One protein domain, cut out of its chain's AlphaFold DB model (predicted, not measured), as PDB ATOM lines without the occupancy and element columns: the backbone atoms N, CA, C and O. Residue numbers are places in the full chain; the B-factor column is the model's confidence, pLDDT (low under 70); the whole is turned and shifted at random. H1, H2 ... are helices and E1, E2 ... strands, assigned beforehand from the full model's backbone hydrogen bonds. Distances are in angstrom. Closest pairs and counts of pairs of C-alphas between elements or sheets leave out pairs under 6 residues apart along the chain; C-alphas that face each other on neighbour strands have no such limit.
ATOM      1  N   GLN A  10     122.343   2.025  59.015       96.56
ATOM      2  CA  GLN A  10     122.634   3.134  59.934       96.56
ATOM      3  C   GLN A  10     123.137   2.647  61.300       96.56
ATOM      4  O   GLN A  10     123.854   3.374  61.981       96.56
ATOM      5  N   GLU A  11     122.791   1.415  61.665       93.38
ATOM      6  CA  GLU A  11     123.234   0.717  62.873       93.38
ATOM      7  C   GLU A  11     124.352  -0.294  62.553       93.38
ATOM      8  O   GLU A  11     124.682  -1.159  63.357       93.38
ATOM      9  N   GLY A  12     124.964  -0.181  61.367       92.94
ATOM     10  CA  GLY A  12     126.150  -0.940  60.976       92.94
ATOM     11  C   GLY A  12     125.891  -2.387  60.565       92.94
ATOM     12  O   GLY A  12     126.842  -3.165  60.577       92.94
ATOM     13  N   HIS A  13     124.653  -2.748  60.201       92.75
ATOM     14  CA  HIS A  13     124.262  -4.147  59.964       92.75
ATOM     15  C   HIS A  13     124.544  -5.060  61.173       92.75
ATOM     16  O   HIS A  13     124.853  -6.240  61.011       92.75
ATOM     17  N   ASP A  14     124.470  -4.519  62.395       95.25
ATOM     18  CA  ASP A  14     124.492  -5.343  63.607       95.25
ATOM     19  C   ASP A  14     123.248  -6.255  63.649       95.25
ATOM     20  O   ASP A  14     122.340  -6.134  62.832       95.25
ATOM     21  N   ILE A  15     123.185  -7.205  64.571       95.94
ATOM     22  CA  ILE A  15     122.058  -8.139  64.684       95.94
ATOM     23  C   ILE A  15     121.200  -7.726  65.879       95.94
ATOM     24  O   ILE A  15     121.725  -7.335  66.921       95.94
ATOM     25  N   ILE A  16     119.872  -7.812  65.742       95.88
ATOM     26  CA  ILE A  16     118.978  -7.479  66.858       95.88
ATOM     27  C   ILE A  16     119.239  -8.392  68.064       95.88
ATOM     28  O   ILE A  16     119.720  -9.520  67.923       95.88
ATOM     29  N   PHE A  17     118.846  -7.937  69.253       95.69
ATOM     30  CA  PHE A  17     118.812  -8.792  70.438       95.69
ATOM     31  C   PHE A  17     118.014 -10.078  70.161       95.69
ATOM     32  O   PHE A  17     116.924 -10.012  69.592       95.69
ATOM     33  N   ASP A  18     118.565 -11.236  70.541       95.12
ATOM     34  CA  ASP A  18     118.017 -12.574  70.258       95.12
ATOM     35  C   ASP A  18     117.852 -12.900  68.753       95.12
ATOM     36  O   ASP A  18     117.161 -13.838  68.350       95.12
ATOM     37  N   GLY A  19     118.507 -12.129  67.879       96.38
ATOM     38  CA  GLY A  19     118.271 -12.141  66.437       96.38
ATOM     39  C   GLY A  19     118.596 -13.452  65.727       96.38
ATOM     40  O   GLY A  19     117.994 -13.723  64.688       96.38
ATOM     41  N   TYR A  20     119.492 -14.290  66.262       96.81
ATOM     42  CA  TYR A  20     119.735 -15.626  65.702       96.81
ATOM     43  C   TYR A  20     118.572 -16.587  65.973       96.81
ATOM     44  O   TYR A  20     118.128 -17.294  65.064       96.81
ATOM     45  N   ASN A  21     118.063 -16.606  67.208       96.38
ATOM     46  CA  ASN A  21     116.966 -17.491  67.590       96.38
ATOM     47  C   ASN A  21     115.659 -17.016  66.930       96.38
ATOM     48  O   ASN A  21     114.977 -17.812  66.283       96.38
ATOM     49  N   LEU A  22     115.390 -15.703  66.956       97.06
ATOM     50  CA  LEU A  22     114.270 -15.082  66.240       97.06
ATOM     51  C   LEU A  22     114.339 -15.340  64.733       97.06
ATOM     52  O   LEU A  22     113.361 -15.782  64.136       97.06
ATOM     53  N   GLY A  23     115.499 -15.120  64.107       96.94
ATOM     54  CA  GLY A  23     115.679 -15.334  62.670       96.94
ATOM     55  C   GLY A  23     115.409 -16.783  62.255       96.94
ATOM     56  O   GLY A  23     114.730 -17.026  61.253       96.94
ATOM     57  N   ARG A  24     115.889 -17.750  63.048       97.69
ATOM     58  CA  ARG A  24     115.594 -19.179  62.850       97.69
ATOM     59  C   ARG A  24     114.098 -19.440  62.941       97.69
ATOM     60  O   ARG A  24     113.530 -20.061  62.047       97.69
ATOM     61  N   ASP A  25     113.459 -18.960  63.995       98.12
ATOM     62  CA  ASP A  25     112.060 -19.267  64.274       98.12
ATOM     63  C   ASP A  25     111.112 -18.579  63.285       98.12
ATOM     64  O   ASP A  25     110.103 -19.156  62.882       98.12
ATOM     65  N   TRP A  26     111.457 -17.392  62.790       97.81
ATOM     66  CA  TRP A  26     110.704 -16.732  61.723       97.81
ATOM     67  C   TRP A  26     110.845 -17.459  60.390       97.81
ATOM     68  O   TRP A  26     109.856 -17.600  59.668       97.81
ATOM     69  N   LEU A  27     112.034 -17.986  60.074       97.88
ATOM     70  CA  LEU A  27     112.201 -18.854  58.910       97.88
ATOM     71  C   LEU A  27     111.307 -20.092  59.031       97.88
ATOM     72  O   LEU A  27     110.597 -20.412  58.077       97.88
ATOM     73  N   VAL A  28     111.302 -20.766  60.188       98.44
ATOM     74  CA  VAL A  28     110.438 -21.934  60.418       98.44
ATOM     75  C   VAL A  28     108.963 -21.559  60.286       98.44
ATOM     76  O   VAL A  28     108.228 -22.245  59.573       98.44
ATOM     77  N   GLY A  29     108.535 -20.462  60.913       98.31
ATOM     78  CA  GLY A  29     107.156 -19.980  60.856       98.31
ATOM     79  C   GLY A  29     106.692 -19.727  59.420       98.31
ATOM     80  O   GLY A  29     105.638 -20.218  59.016       98.31
ATOM     81  N   ASN A  30     107.525 -19.061  58.614       98.00
ATOM     82  CA  ASN A  30     107.245 -18.808  57.201       98.00
ATOM     83  C   ASN A  30     107.227 -20.100  56.371       98.00
ATOM     84  O   ASN A  30     106.302 -20.324  55.592       98.00
ATOM     85  N   ALA A  31     108.221 -20.976  56.544       98.19
ATOM     86  CA  ALA A  31     108.354 -22.212  55.768       98.19
ATOM     87  C   ALA A  31     107.243 -23.236  56.056       98.19
ATOM     88  O   ALA A  31     106.958 -24.089  55.213       98.19
ATOM     89  N   THR A  32     106.621 -23.140  57.233       98.62
ATOM     90  CA  THR A  32     105.512 -23.989  57.687       98.62
ATOM     91  C   THR A  32     104.169 -23.251  57.701       98.62
ATOM     92  O   THR A  32     103.207 -23.772  58.254       98.62
ATOM     93  N   ALA A  33     104.082 -22.061  57.094       98.19
ATOM     94  CA  ALA A  33     102.856 -21.264  56.966       98.19
ATOM     95  C   ALA A  33     102.072 -21.072  58.284       98.19
ATOM     96  O   ALA A  33     100.845 -21.185  58.312       98.19
ATOM     97  N   GLN A  34     102.772 -20.791  59.386       98.38
ATOM     98  CA  GLN A  34     102.123 -20.513  60.670       98.38
ATOM     99  C   GLN A  34     101.329 -19.200  60.607       98.38
ATOM    100  O   GLN A  34     101.760 -18.224  59.997       98.38
ATOM    101  N   SER A  35     100.165 -19.164  61.261       97.25
ATOM    102  CA  SER A  35      99.287 -17.983  61.290       97.25
ATOM    103  C   SER A  35      99.752 -16.892  62.258       97.25
ATOM    104  O   SER A  35      99.262 -15.765  62.201       97.25
ATOM    105  N   SER A  36     100.694 -17.212  63.142       96.94
ATOM    106  CA  SER A  36     101.336 -16.276  64.059       96.94
ATOM    107  C   SER A  36     102.830 -16.560  64.145       96.94
ATOM    108  O   SER A  36     103.283 -17.662  63.829       96.94
ATOM    109  N   LEU A  37     103.593 -15.573  64.619       96.50
ATOM    110  CA  LEU A  37     105.012 -15.764  64.900       96.50
ATOM    111  C   LEU A  37     105.204 -16.901  65.906       96.50
ATOM    112  O   LEU A  37     104.440 -17.035  66.866       96.50
ATOM    113  N   ILE A  38     106.242 -17.701  65.679       98.00
ATOM    114  CA  ILE A  38     106.680 -18.700  66.645       98.00
ATOM    115  C   ILE A  38     107.160 -17.961  67.903       98.00
ATOM    116  O   ILE A  38     107.997 -17.061  67.795       98.00
ATOM    117  N   PRO A  39     106.638 -18.298  69.097       96.88
ATOM    118  CA  PRO A  39     107.073 -17.673  70.337       96.88
ATOM    119  C   PRO A  39     108.436 -18.244  70.748       96.88
ATOM    120  O   PRO A  39     108.488 -19.204  71.511       96.88
ATOM    121  N   THR A  40     109.525 -17.650  70.249       96.06
ATOM    122  CA  THR A  40     110.920 -18.084  70.470       96.06
ATOM    123  C   THR A  40     111.243 -18.498  71.913       96.06
ATOM    124  O   THR A  40     111.768 -19.596  72.091       96.06
ATOM    125  N   PRO A  41     110.845 -17.753  72.968       94.31
ATOM    126  CA  PRO A  41     111.127 -18.157  74.351       94.31
ATOM    127  C   PRO A  41     110.490 -19.488  74.788       94.31
ATOM    128  O   PRO A  41     110.909 -20.070  75.786       94.31
ATOM    129  N   ASN A  42     109.468 -19.964  74.070       97.00
ATOM    130  CA  ASN A  42     108.741 -21.196  74.381       97.00
ATOM    131  C   ASN A  42     109.211 -22.389  73.536       97.00
ATOM    132  O   ASN A  42     108.681 -23.492  73.693       97.00
ATOM    133  N   VAL A  43     110.148 -22.179  72.612       97.50
ATOM    134  CA  VAL A  43     110.671 -23.235  71.749       97.50
ATOM    135  C   VAL A  43     111.619 -24.126  72.549       97.50
ATOM    136  O   VAL A  43     112.478 -23.661  73.293       97.50
ATOM    137  N   THR A  44     111.467 -25.436  72.393       98.06
ATOM    138  CA  THR A  44     112.285 -26.452  73.057       98.06
ATOM    139  C   THR A  44     112.827 -27.445  72.034       98.06
ATOM    140  O   THR A  44     112.434 -27.458  70.870       98.06
ATOM    141  N   ASN A  45     113.695 -28.356  72.476       97.75
ATOM    142  CA  ASN A  45     114.206 -29.462  71.660       97.75
ATOM    143  C   ASN A  45     113.167 -30.562  71.343       97.75
ATOM    144  O   ASN A  45     113.538 -31.641  70.886       97.75
ATOM    145  N   THR A  46     111.888 -30.330  71.640       97.56
ATOM    146  CA  THR A  46     110.769 -31.189  71.231       97.56
ATOM    147  C   THR A  46     109.717 -30.428  70.428       97.56
ATOM    148  O   THR A  46     108.738 -31.026  69.978       97.56
ATOM    149  N   SER A  47     109.906 -29.120  70.215       98.50
ATOM    150  CA  SER A  47     109.018 -28.311  69.388       98.50
ATOM    151  C   SER A  47     109.020 -28.801  67.942       98.50
ATOM    152  O   SER A  47     110.065 -29.100  67.358       98.50
ATOM    153  N   THR A  48     107.826 -28.851  67.354       98.62
ATOM    154  CA  THR A  48     107.629 -29.184  65.942       98.62
ATOM    155  C   THR A  48     106.625 -28.230  65.310       98.62
ATOM    156  O   THR A  48     105.694 -27.774  65.973       98.62
ATOM    157  N   TYR A  49     106.823 -27.932  64.027       98.62
ATOM    158  CA  TYR A  49     105.920 -27.108  63.222       98.62
ATOM    159  C   TYR A  49     105.745 -27.755  61.857       98.62
ATOM    160  O   TYR A  49     106.678 -28.352  61.325       98.62
ATOM    161  N   SER A  50     104.552 -27.661  61.286       98.75
ATOM    162  CA  SER A  50     104.236 -28.313  60.020       98.75
ATOM    163  C   SER A  50     103.247 -27.470  59.233       98.75
ATOM    164  O   SER A  50     102.350 -26.856  59.813       98.75
ATOM    165  N   GLY A  51     103.414 -27.439  57.914       98.50
ATOM    166  CA  GLY A  51     102.468 -26.785  57.023       98.50
ATOM    167  C   GLY A  51     102.922 -26.768  55.573       98.50
ATOM    168  O   GLY A  51     103.961 -27.331  55.219       98.50
ATOM    169  N   GLN A  52     102.111 -26.129  54.731       98.50
ATOM    170  CA  GLN A  52     102.345 -26.069  53.294       98.50
ATOM    171  C   GLN A  52     102.515 -24.643  52.796       98.50
ATOM    172  O   GLN A  52     101.747 -23.750  53.143       98.50
ATOM    173  N   THR A  53     103.489 -24.455  51.913       98.38
ATOM    174  CA  THR A  53     103.693 -23.217  51.157       98.38
ATOM    175  C   THR A  53     103.636 -23.518  49.664       98.38
ATOM    176  O   THR A  53     103.813 -24.661  49.242       98.38
ATOM    177  N   SER A  54     103.351 -22.510  48.838       97.69
ATOM    178  CA  SER A  54     103.352 -22.666  47.380       97.69
ATOM    179  C   SER A  54     104.204 -21.594  46.716       97.69
ATOM    180  O   SER A  54     104.082 -20.413  47.032       97.69
ATOM    181  N   PHE A  55     105.059 -22.008  45.783       96.31
ATOM    182  CA  PHE A  55     105.920 -21.116  45.010       96.31
ATOM    183  C   PHE A  55     106.189 -21.708  43.625       96.31
ATOM    184  O   PHE A  55     106.435 -22.907  43.490       96.31
ATOM    185  N   GLY A  56     106.120 -20.872  42.583       94.50
ATOM    186  CA  GLY A  56     106.368 -21.305  41.202       94.50
ATOM    187  C   GLY A  56     105.417 -22.403  40.706       94.50
ATOM    188  O   GLY A  56     105.818 -23.240  39.906       94.50
ATOM    189  N   GLY A  57     104.182 -22.450  41.221       95.00
ATOM    190  CA  GLY A  57     103.179 -23.474  40.894       95.00
ATOM    191  C   GLY A  57     103.403 -24.846  41.548       95.00
ATOM    192  O   GLY A  57     102.624 -25.764  41.311       95.00
ATOM    193  N   TYR A  58     104.435 -24.995  42.380       97.56
ATOM    194  CA  TYR A  58     104.624 -26.156  43.249       97.56
ATOM    195  C   TYR A  58     104.033 -25.881  44.629       97.56
ATOM    196  O   TYR A  58     104.086 -24.746  45.106       97.56
ATOM    197  N   THR A  59     103.553 -26.932  45.292       98.31
ATOM    198  CA  THR A  59     103.213 -26.906  46.722       98.31
ATOM    199  C   THR A  59     104.196 -27.781  47.481       98.31
ATOM    200  O   THR A  59     104.448 -28.929  47.097       98.31
ATOM    201  N   TYR A  60     104.736 -27.237  48.564       98.56
ATOM    202  CA  TYR A  60     105.732 -27.859  49.421       98.56
ATOM    203  C   TYR A  60     105.132 -28.096  50.800       98.56
ATOM    204  O   TYR A  60     104.609 -27.164  51.399       98.56
ATOM    205  N   GLN A  61     105.232 -29.321  51.301       98.62
ATOM    206  CA  GLN A  61     105.038 -29.651  52.707       98.62
ATOM    207  C   GLN A  61     106.376 -29.501  53.425       98.62
ATOM    208  O   GLN A  61     107.355 -30.124  53.008       98.62
ATOM    209  N   THR A  62     106.400 -28.729  54.505       98.81
ATOM    210  CA  THR A  62     107.566 -28.580  55.377       98.81
ATOM    211  C   THR A  62     107.213 -29.077  56.769       98.81
ATOM    212  O   THR A  62     106.249 -28.601  57.361       98.81
ATOM    213  N   ASP A  63     108.021 -29.991  57.298       98.75
ATOM    214  CA  ASP A  63     107.981 -30.422  58.693       98.75
ATOM    215  C   ASP A  63     109.281 -29.974  59.375       98.75
ATOM    216  O   ASP A  63     110.375 -30.360  58.958       98.75
ATOM    217  N   ALA A  64     109.166 -29.138  60.401       98.62
ATOM    218  CA  ALA A  64     110.272 -28.615  61.185       98.62
ATOM    219  C   ALA A  64     110.333 -29.309  62.546       98.62
ATOM    220  O   ALA A  64     109.332 -29.348  63.261       98.62
ATOM    221  N   ALA A  65     111.508 -29.808  62.923       98.50
ATOM    222  CA  ALA A  65     111.771 -30.363  64.247       98.50
ATOM    223  C   ALA A  65     112.971 -29.667  64.883       98.50
ATOM    224  O   ALA A  65     114.029 -29.547  64.263       98.50
ATOM    225  N   TYR A  66     112.813 -29.220  66.123       98.44
ATOM    226  CA  TYR A  66     113.892 -28.610  66.885       98.44
ATOM    227  C   TYR A  66     114.668 -29.683  67.631       98.44
ATOM    228  O   TYR A  66     114.081 -30.514  68.315       98.44
ATOM    229  N   VAL A  67     115.991 -29.662  67.510       97.94
ATOM    230  CA  VAL A  67     116.889 -30.605  68.184       97.94
ATOM    231  C   VAL A  67     117.996 -29.856  68.914       97.94
ATOM    232  O   VAL A  67     118.387 -28.758  68.521       97.94
ATOM    233  N   SER A  68     118.522 -30.460  69.974       97.06
ATOM    234  CA  SER A  68     119.692 -29.974  70.710       97.06
ATOM    235  C   SER A  68     120.871 -30.941  70.562       97.06
ATOM    236  O   SER A  68     120.740 -32.023  69.989       97.06
ATOM    237  N   GLY A  69     122.047 -30.546  71.053       95.44
ATOM    238  CA  GLY A  69     123.252 -31.389  71.050       95.44
ATOM    239  C   GLY A  69     124.102 -31.303  69.778       95.44
ATOM    240  O   GLY A  69     125.189 -31.868  69.742       95.44
ATOM    241  N   ILE A  70     123.644 -30.565  68.761       93.94
ATOM    242  CA  ILE A  70     124.421 -30.254  67.547       93.94
ATOM    243  C   ILE A  70     125.176 -28.927  67.710       93.94
ATOM    244  O   ILE A  70     126.310 -28.793  67.256       93.94
ATOM    245  N   LEU A  71     124.547 -27.950  68.367       94.69
ATOM    246  CA  LEU A  71     125.084 -26.620  68.633       94.69
ATOM    247  C   LEU A  71     125.117 -26.395  70.150       94.69
ATOM    248  O   LEU A  71     124.206 -26.813  70.865       94.69
ATOM    249  N   SER A  72     126.161 -25.745  70.658       95.38
ATOM    250  CA  SER A  72     126.215 -25.354  72.068       95.38
ATOM    251  C   SER A  72     125.331 -24.134  72.326       95.38
ATOM    252  O   SER A  72     125.326 -23.195  71.537       95.38
ATOM    253  N   ASN A  73     124.630 -24.118  73.460       95.75
ATOM    254  CA  ASN A  73     123.984 -22.913  73.982       95.75
ATOM    255  C   ASN A  73     125.076 -21.987  74.543       95.75
ATOM    256  O   ASN A  73     125.611 -22.245  75.625       95.75
ATOM    257  N   THR A  74     125.498 -20.984  73.771       95.56
ATOM    258  CA  THR A  74     126.661 -20.158  74.113       95.56
ATOM    259  C   THR A  74     126.670 -18.819  73.383       95.56
ATOM    260  O   THR A  74     125.996 -18.628  72.381       95.56
ATOM    261  N   SER A  75     127.486 -17.896  73.877       96.06
ATOM    262  CA  SER A  75     127.883 -16.676  73.170       96.06
ATOM    263  C   SER A  75     129.316 -16.763  72.624       96.06
ATOM    264  O   SER A  75     129.731 -15.949  71.804       96.06
ATOM    265  N   THR A  76     130.099 -17.751  73.062       94.81
ATOM    266  CA  THR A  76     131.516 -17.863  72.703       94.81
ATOM    267  C   THR A  76     131.679 -18.226  71.232       94.81
ATOM    268  O   THR A  76     131.161 -19.243  70.777       94.81
ATOM    269  N   GLY A  77     132.438 -17.413  70.494       91.62
ATOM    270  CA  GLY A  77     132.684 -17.634  69.065       91.62
ATOM    271  C   GLY A  77     131.474 -17.347  68.170       91.62
ATOM    272  O   GLY A  77     131.525 -17.638  66.977       91.62
ATOM    273  N   VAL A  78     130.402 -16.774  68.725       93.81
ATOM    274  CA  VAL A  78     129.229 -16.325  67.973       93.81
ATOM    275  C   VAL A  78     129.473 -14.895  67.494       93.81
ATOM    276  O   VAL A  78     129.940 -14.040  68.249       93.81
ATOM    277  N   ASN A  79     129.180 -14.618  66.226       91.31
ATOM    278  CA  ASN A  79     129.340 -13.274  65.678       91.31
ATOM    279  C   ASN A  79     128.334 -12.305  66.337       91.31
ATOM    280  O   ASN A  79     127.188 -12.690  66.563       91.31
ATOM    281  N   HIS A  80     128.754 -11.076  66.652       92.62
ATOM    282  CA  HIS A  80     127.958 -10.065  67.381       92.62
ATOM    283  C   HIS A  80     127.451 -10.486  68.779       92.62
ATOM    284  O   HIS A  80     126.488  -9.929  69.298       92.62
ATOM    285  N   TYR A  81     128.093 -11.451  69.446       92.19
ATOM    286  CA  TYR A  81     127.544 -12.042  70.677       92.19
ATOM    287  C   TYR A  81     127.252 -11.063  71.831       92.19
ATOM    288  O   TYR A  81     126.441 -11.384  72.698       92.19
ATOM    289  N   LEU A  82     127.920  -9.904  71.871       91.56
ATOM    290  CA  LEU A  82     127.746  -8.894  72.920       91.56
ATOM    291  C   LEU A  82     126.419  -8.134  72.812       91.56
ATOM    292  O   LEU A  82     125.893  -7.724  73.841       91.56
ATOM    293  N   THR A  83     125.920  -7.921  71.593       92.88
ATOM    294  CA  THR A  83     124.689  -7.161  71.311       92.88
ATOM    295  C   THR A  83     123.500  -8.084  71.055       92.88
ATOM    296  O   THR A  83     122.371  -7.751  71.412       92.88
ATOM    297  N   VAL A  84     123.757  -9.276  70.508       93.44
ATOM    298  CA  VAL A  84     122.728 -10.298  70.263       93.44
ATOM    299  C   VAL A  84     122.374 -11.076  71.526       93.44
ATOM    300  O   VAL A  84     121.214 -11.428  71.729       93.44
ATOM    301  N   GLY A  85     123.372 -11.355  72.367       88.44
ATOM    302  CA  GLY A  85     123.169 -11.871  73.718       88.44
ATOM    303  C   GLY A  85     123.038 -10.740  74.741       88.44
ATOM    304  O   GLY A  85     123.139  -9.561  74.418       88.44
ATOM    305  N   GLY A  86     122.834 -11.096  76.007       86.19
ATOM    306  CA  GLY A  86     122.734 -10.137  77.110       86.19
ATOM    307  C   GLY A  86     121.611 -10.477  78.085       86.19
ATOM    308  O   GLY A  86     120.793 -11.352  77.829       86.19
ATOM    309  N   ASN A  87     121.575  -9.805  79.240       84.81
ATOM    310  CA  ASN A  87     120.539 -10.003  80.269       84.81
ATOM    311  C   ASN A  87     120.353 -11.469  80.718       84.81
ATOM    312  O   ASN A  87     119.246 -11.900  81.030       84.81
ATOM    313  N   GLY A  88     121.443 -12.245  80.747       85.25
ATOM    314  CA  GLY A  88     121.414 -13.671  81.096       85.25
ATOM    315  C   GLY A  88     121.019 -14.607  79.947       85.25
ATOM    316  O   GLY A  88     120.929 -15.812  80.164       85.25
ATOM    317  N   ILE A  89     120.822 -14.079  78.738       89.31
ATOM    318  CA  ILE A  89     120.519 -14.835  77.520       89.31
ATOM    319  C   ILE A  89     121.789 -14.927  76.665       89.31
ATOM    320  O   ILE A  89     122.481 -13.931  76.432       89.31
ATOM    321  N   ASN A  90     122.120 -16.139  76.222       95.69
ATOM    322  CA  ASN A  90     123.208 -16.365  75.274       95.69
ATOM    323  C   ASN A  90     122.784 -15.949  73.863       95.69
ATOM    324  O   ASN A  90     121.608 -16.023  73.523       95.69
ATOM    325  N   ALA A  91     123.745 -15.574  73.018       95.69
ATOM    326  CA  ALA A  91     123.470 -15.144  71.644       95.69
ATOM    327  C   ALA A  91     122.762 -16.223  70.795       95.69
ATOM    328  O   ALA A  91     122.068 -15.893  69.837       95.69
ATOM    329  N   ILE A  92     122.933 -17.500  71.148       96.19
ATOM    330  CA  ILE A  92     122.202 -18.650  70.603       96.19
ATOM    331  C   ILE A  92     121.788 -19.590  71.740       96.19
ATOM    332  O   ILE A  92     122.530 -19.788  72.703       96.19
ATOM    333  N   ASP A  93     120.628 -20.224  71.598       95.88
ATOM    334  CA  ASP A  93     120.049 -21.145  72.590       95.88
ATOM    335  C   ASP A  93     120.522 -22.611  72.446       95.88
ATOM    336  O   ASP A  93     120.179 -23.470  73.262       95.88
ATOM    337  N   GLY A  94     121.334 -22.909  71.425       96.00
ATOM    338  CA  GLY A  94     121.829 -24.258  71.127       96.00
ATOM    339  C   GLY A  94     120.829 -25.164  70.396       96.00
ATOM    340  O   GLY A  94     121.128 -26.341  70.169       96.00
ATOM    341  N   LEU A  95     119.658 -24.651  70.011       97.19
ATOM    342  CA  LEU A  95     118.670 -25.390  69.232       97.19
ATOM    343  C   LEU A  95     118.925 -25.246  67.729       97.19
ATOM    344  O   LEU A  95     119.225 -24.171  67.202       97.19
ATOM    345  N   VAL A  96     118.734 -26.352  67.018       97.56
ATOM    346  CA  VAL A  96     118.800 -26.435  65.559       97.56
ATOM    347  C   VAL A  96     117.436 -26.860  65.035       97.56
ATOM    348  O   VAL A  96     116.921 -27.904  65.428       97.56
ATOM    349  N   ALA A  97     116.864 -26.077  64.122       97.94
ATOM    350  CA  ALA A  97     115.652 -26.455  63.404       97.94
ATOM    351  C   ALA A  97     116.014 -27.299  62.172       97.94
ATOM    352  O   ALA A  97     116.691 -26.831  61.254       97.94
ATOM    353  N   VAL A  98     115.559 -28.549  62.145       97.69
ATOM    354  CA  VAL A  98     115.705 -29.467  61.013       97.69
ATOM    355  C   VAL A  98     114.441 -29.406  60.171       97.69
ATOM    356  O   VAL A  98     113.363 -29.752  60.650       97.69
ATOM    357  N   LEU A  99     114.574 -28.982  58.914       98.31
ATOM    358  CA  LEU A  99     113.460 -28.875  57.972       98.31
ATOM    359  C   LEU A  99     113.442 -30.065  57.016       98.31
ATOM    360  O   LEU A  99     114.387 -30.277  56.257       98.31
ATOM    361  N   THR A 100     112.340 -30.804  57.011       98.62
ATOM    362  CA  THR A 100     112.035 -31.818  55.999       98.62
ATOM    363  C   THR A 100     111.053 -31.231  54.999       98.62
ATOM    364  O   THR A 100     109.910 -30.962  55.354       98.62
ATOM    365  N   VAL A 101     111.482 -31.053  53.748       98.38
ATOM    366  CA  VAL A 101     110.664 -30.441  52.690       98.38
ATOM    367  C   VAL A 101     110.315 -31.477  51.623       98.38
ATOM    368  O   VAL A 101     111.190 -32.179  51.118       98.38
ATOM    369  N   LYS A 102     109.033 -31.571  51.258       98.25
ATOM    370  CA  LYS A 102     108.508 -32.495  50.240       98.25
ATOM    371  C   LYS A 102     107.636 -31.740  49.247       98.25
ATOM    372  O   LYS A 102     106.770 -30.972  49.646       98.25
ATOM    373  N   VAL A 103     107.800 -32.006  47.955       98.12
ATOM    374  CA  VAL A 103     106.848 -31.534  46.938       98.12
ATOM    375  C   VAL A 103     105.588 -32.394  47.017       98.12
ATOM    376  O   VAL A 103     105.663 -33.601  46.800       98.12
ATOM    377  N   VAL A 104     104.442 -31.776  47.303       98.19
ATOM    378  CA  VAL A 104     103.134 -32.451  47.403       98.19
ATOM    379  C   VAL A 104     102.194 -32.112  46.248       98.19
ATOM    380  O   VAL A 104     101.270 -32.867  45.971       98.19
ATOM    381  N   SER A 105     102.461 -31.020  45.528       97.69
ATOM    382  CA  SER A 105     101.788 -30.682  44.271       97.69
ATOM    383  C   SER A 105     102.775 -30.061  43.287       97.69
ATOM    384  O   SER A 105     103.738 -29.406  43.692       97.69
ATOM    385  N   ARG A 106     102.549 -30.283  41.990       96.12
ATOM    386  CA  ARG A 106     103.374 -29.774  40.887       96.12
ATOM    387  C   ARG A 106     102.485 -29.023  39.895       96.12
ATOM    388  O   ARG A 106     101.319 -29.400  39.757       96.12
ATOM    389  N   PRO A 107     103.024 -28.040  39.153       92.81
ATOM    390  CA  PRO A 107     102.301 -27.449  38.037       92.81
ATOM    391  C   PRO A 107     101.870 -28.547  37.066       92.81
ATOM    392  O   PRO A 107     102.628 -29.491  36.815       92.81
ATOM    393  N   ALA A 108     100.676 -28.413  36.495       85.31
ATOM    394  CA  ALA A 108     100.282 -29.272  35.391       85.31
ATOM    395  C   ALA A 108     101.312 -29.123  34.262       85.31
ATOM    396  O   ALA A 108     101.570 -28.020  33.780       85.31
TER     397      ALA A 108
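Overview. This is residues 10 to 108 of the 139 residues of an uncharacterized protein of Grifola frondosa (UniProt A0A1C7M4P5). Look first for a strongly twisted sheet of three long strands, E1, E2 and E3, with the one longer helix H1 laid along one of its faces; no named helix is on the other face. The ends of the strands at the E1 to E2 turn reach on past H1, while at the opposite end the short helix H2 sits near Gly 19, the first residue of H1, with the long links that join it to E2 and E3, and residues 10 to 18 trail off from there; the other long link, residues 32 to 47, leads from the last residue of H1 to E1. The printed part has 99 residues, with two named helices and three named strands in the order H1, E1, E2, H2, E3; the sheet runs E1, E2, E3, all antiparallel, and the class is mixed, helices and strands, with 45 residues, under half, in named elements. H1 on one face of the sheet gives two layers, a layer of strands and a layer of helix. The whole is only just loose, close to compact, with a radius of gyration of the C-alphas of 15.6 A, and its C-alphas span 51 by 35 by 23 A.

Along the chain. Begin with the sheet and find C-alpha 48 at (107.629, -29.184, 65.942), where E1 starts; E1 is residues 48 to 55 and measures 22.5 A from first to last C-alpha. E2, residues 58 to 67, runs 28.1 A to C-alpha 67 at (116.889, -30.605, 68.184). E3, residues 96 to 105, runs 27.6 A and ends with C-alpha 105 at (101.788, -30.682, 44.271). Now go back to C-alpha 19 at (118.271, -12.141, 66.437), where H1 begins; it is residues 19 to 31, 17.7 A long. H2 is just four residues, 81 to 84, and 5.1 A long.

Arrangement. Start at E2, the inner strand, with the edge strands E1 and E3 as its neighbours. E1 and E2 form a hairpin, antiparallel with 156 degrees between their directions; the C-alphas of Ser 54 and Thr 59 face each other at 4.3 A, and N 60 and O 53 are within hydrogen-bond range at 2.8 A. E2 and E3 are antiparallel at 159 degrees; look at N 61 and O 102, 2.8 A, and N 98 and O 65, 2.8 A. H1 is on the sheet, at a height over the sheet of 10.6 A. It lies over E2 and E3 and runs along the strands, at 24 degrees to E2 on the local plane. Its closest C-alphas to E2 are those of Ala 31 and Thr 62, 6.4 A, and to E3 those of Arg 24 and Ala 97, 7.3 A. H1 and H2 are close but not clearly touching, with the C-alphas of Gly 19 and Val 84 closest at 6.2 A. H2 is not on the sheet, and it is apart from E1. Every O i to N i+4 pair of H1 is within hydrogen-bond range; H2 is too short for such a pair, and its one O i to N i+3 pair is not within range.

Size, cuts and confidence. The two C-alphas farthest apart are those of Asn 87 and Ala 108, 52.9 A. From Gln 10 to Ala 108, the first and last printed residues, the C-alphas are 46.4 A apart, and the printed part has no cut. The link from E1 to E2 is tight, with 2 residues between them. The links from H1 to E1, with 16 residues, from E2 to H2, with 13, and from H2 to E3, with 11, are long. In this predicted model the mean pLDDT of the printed part is 96.0, and no printed residue is under 70.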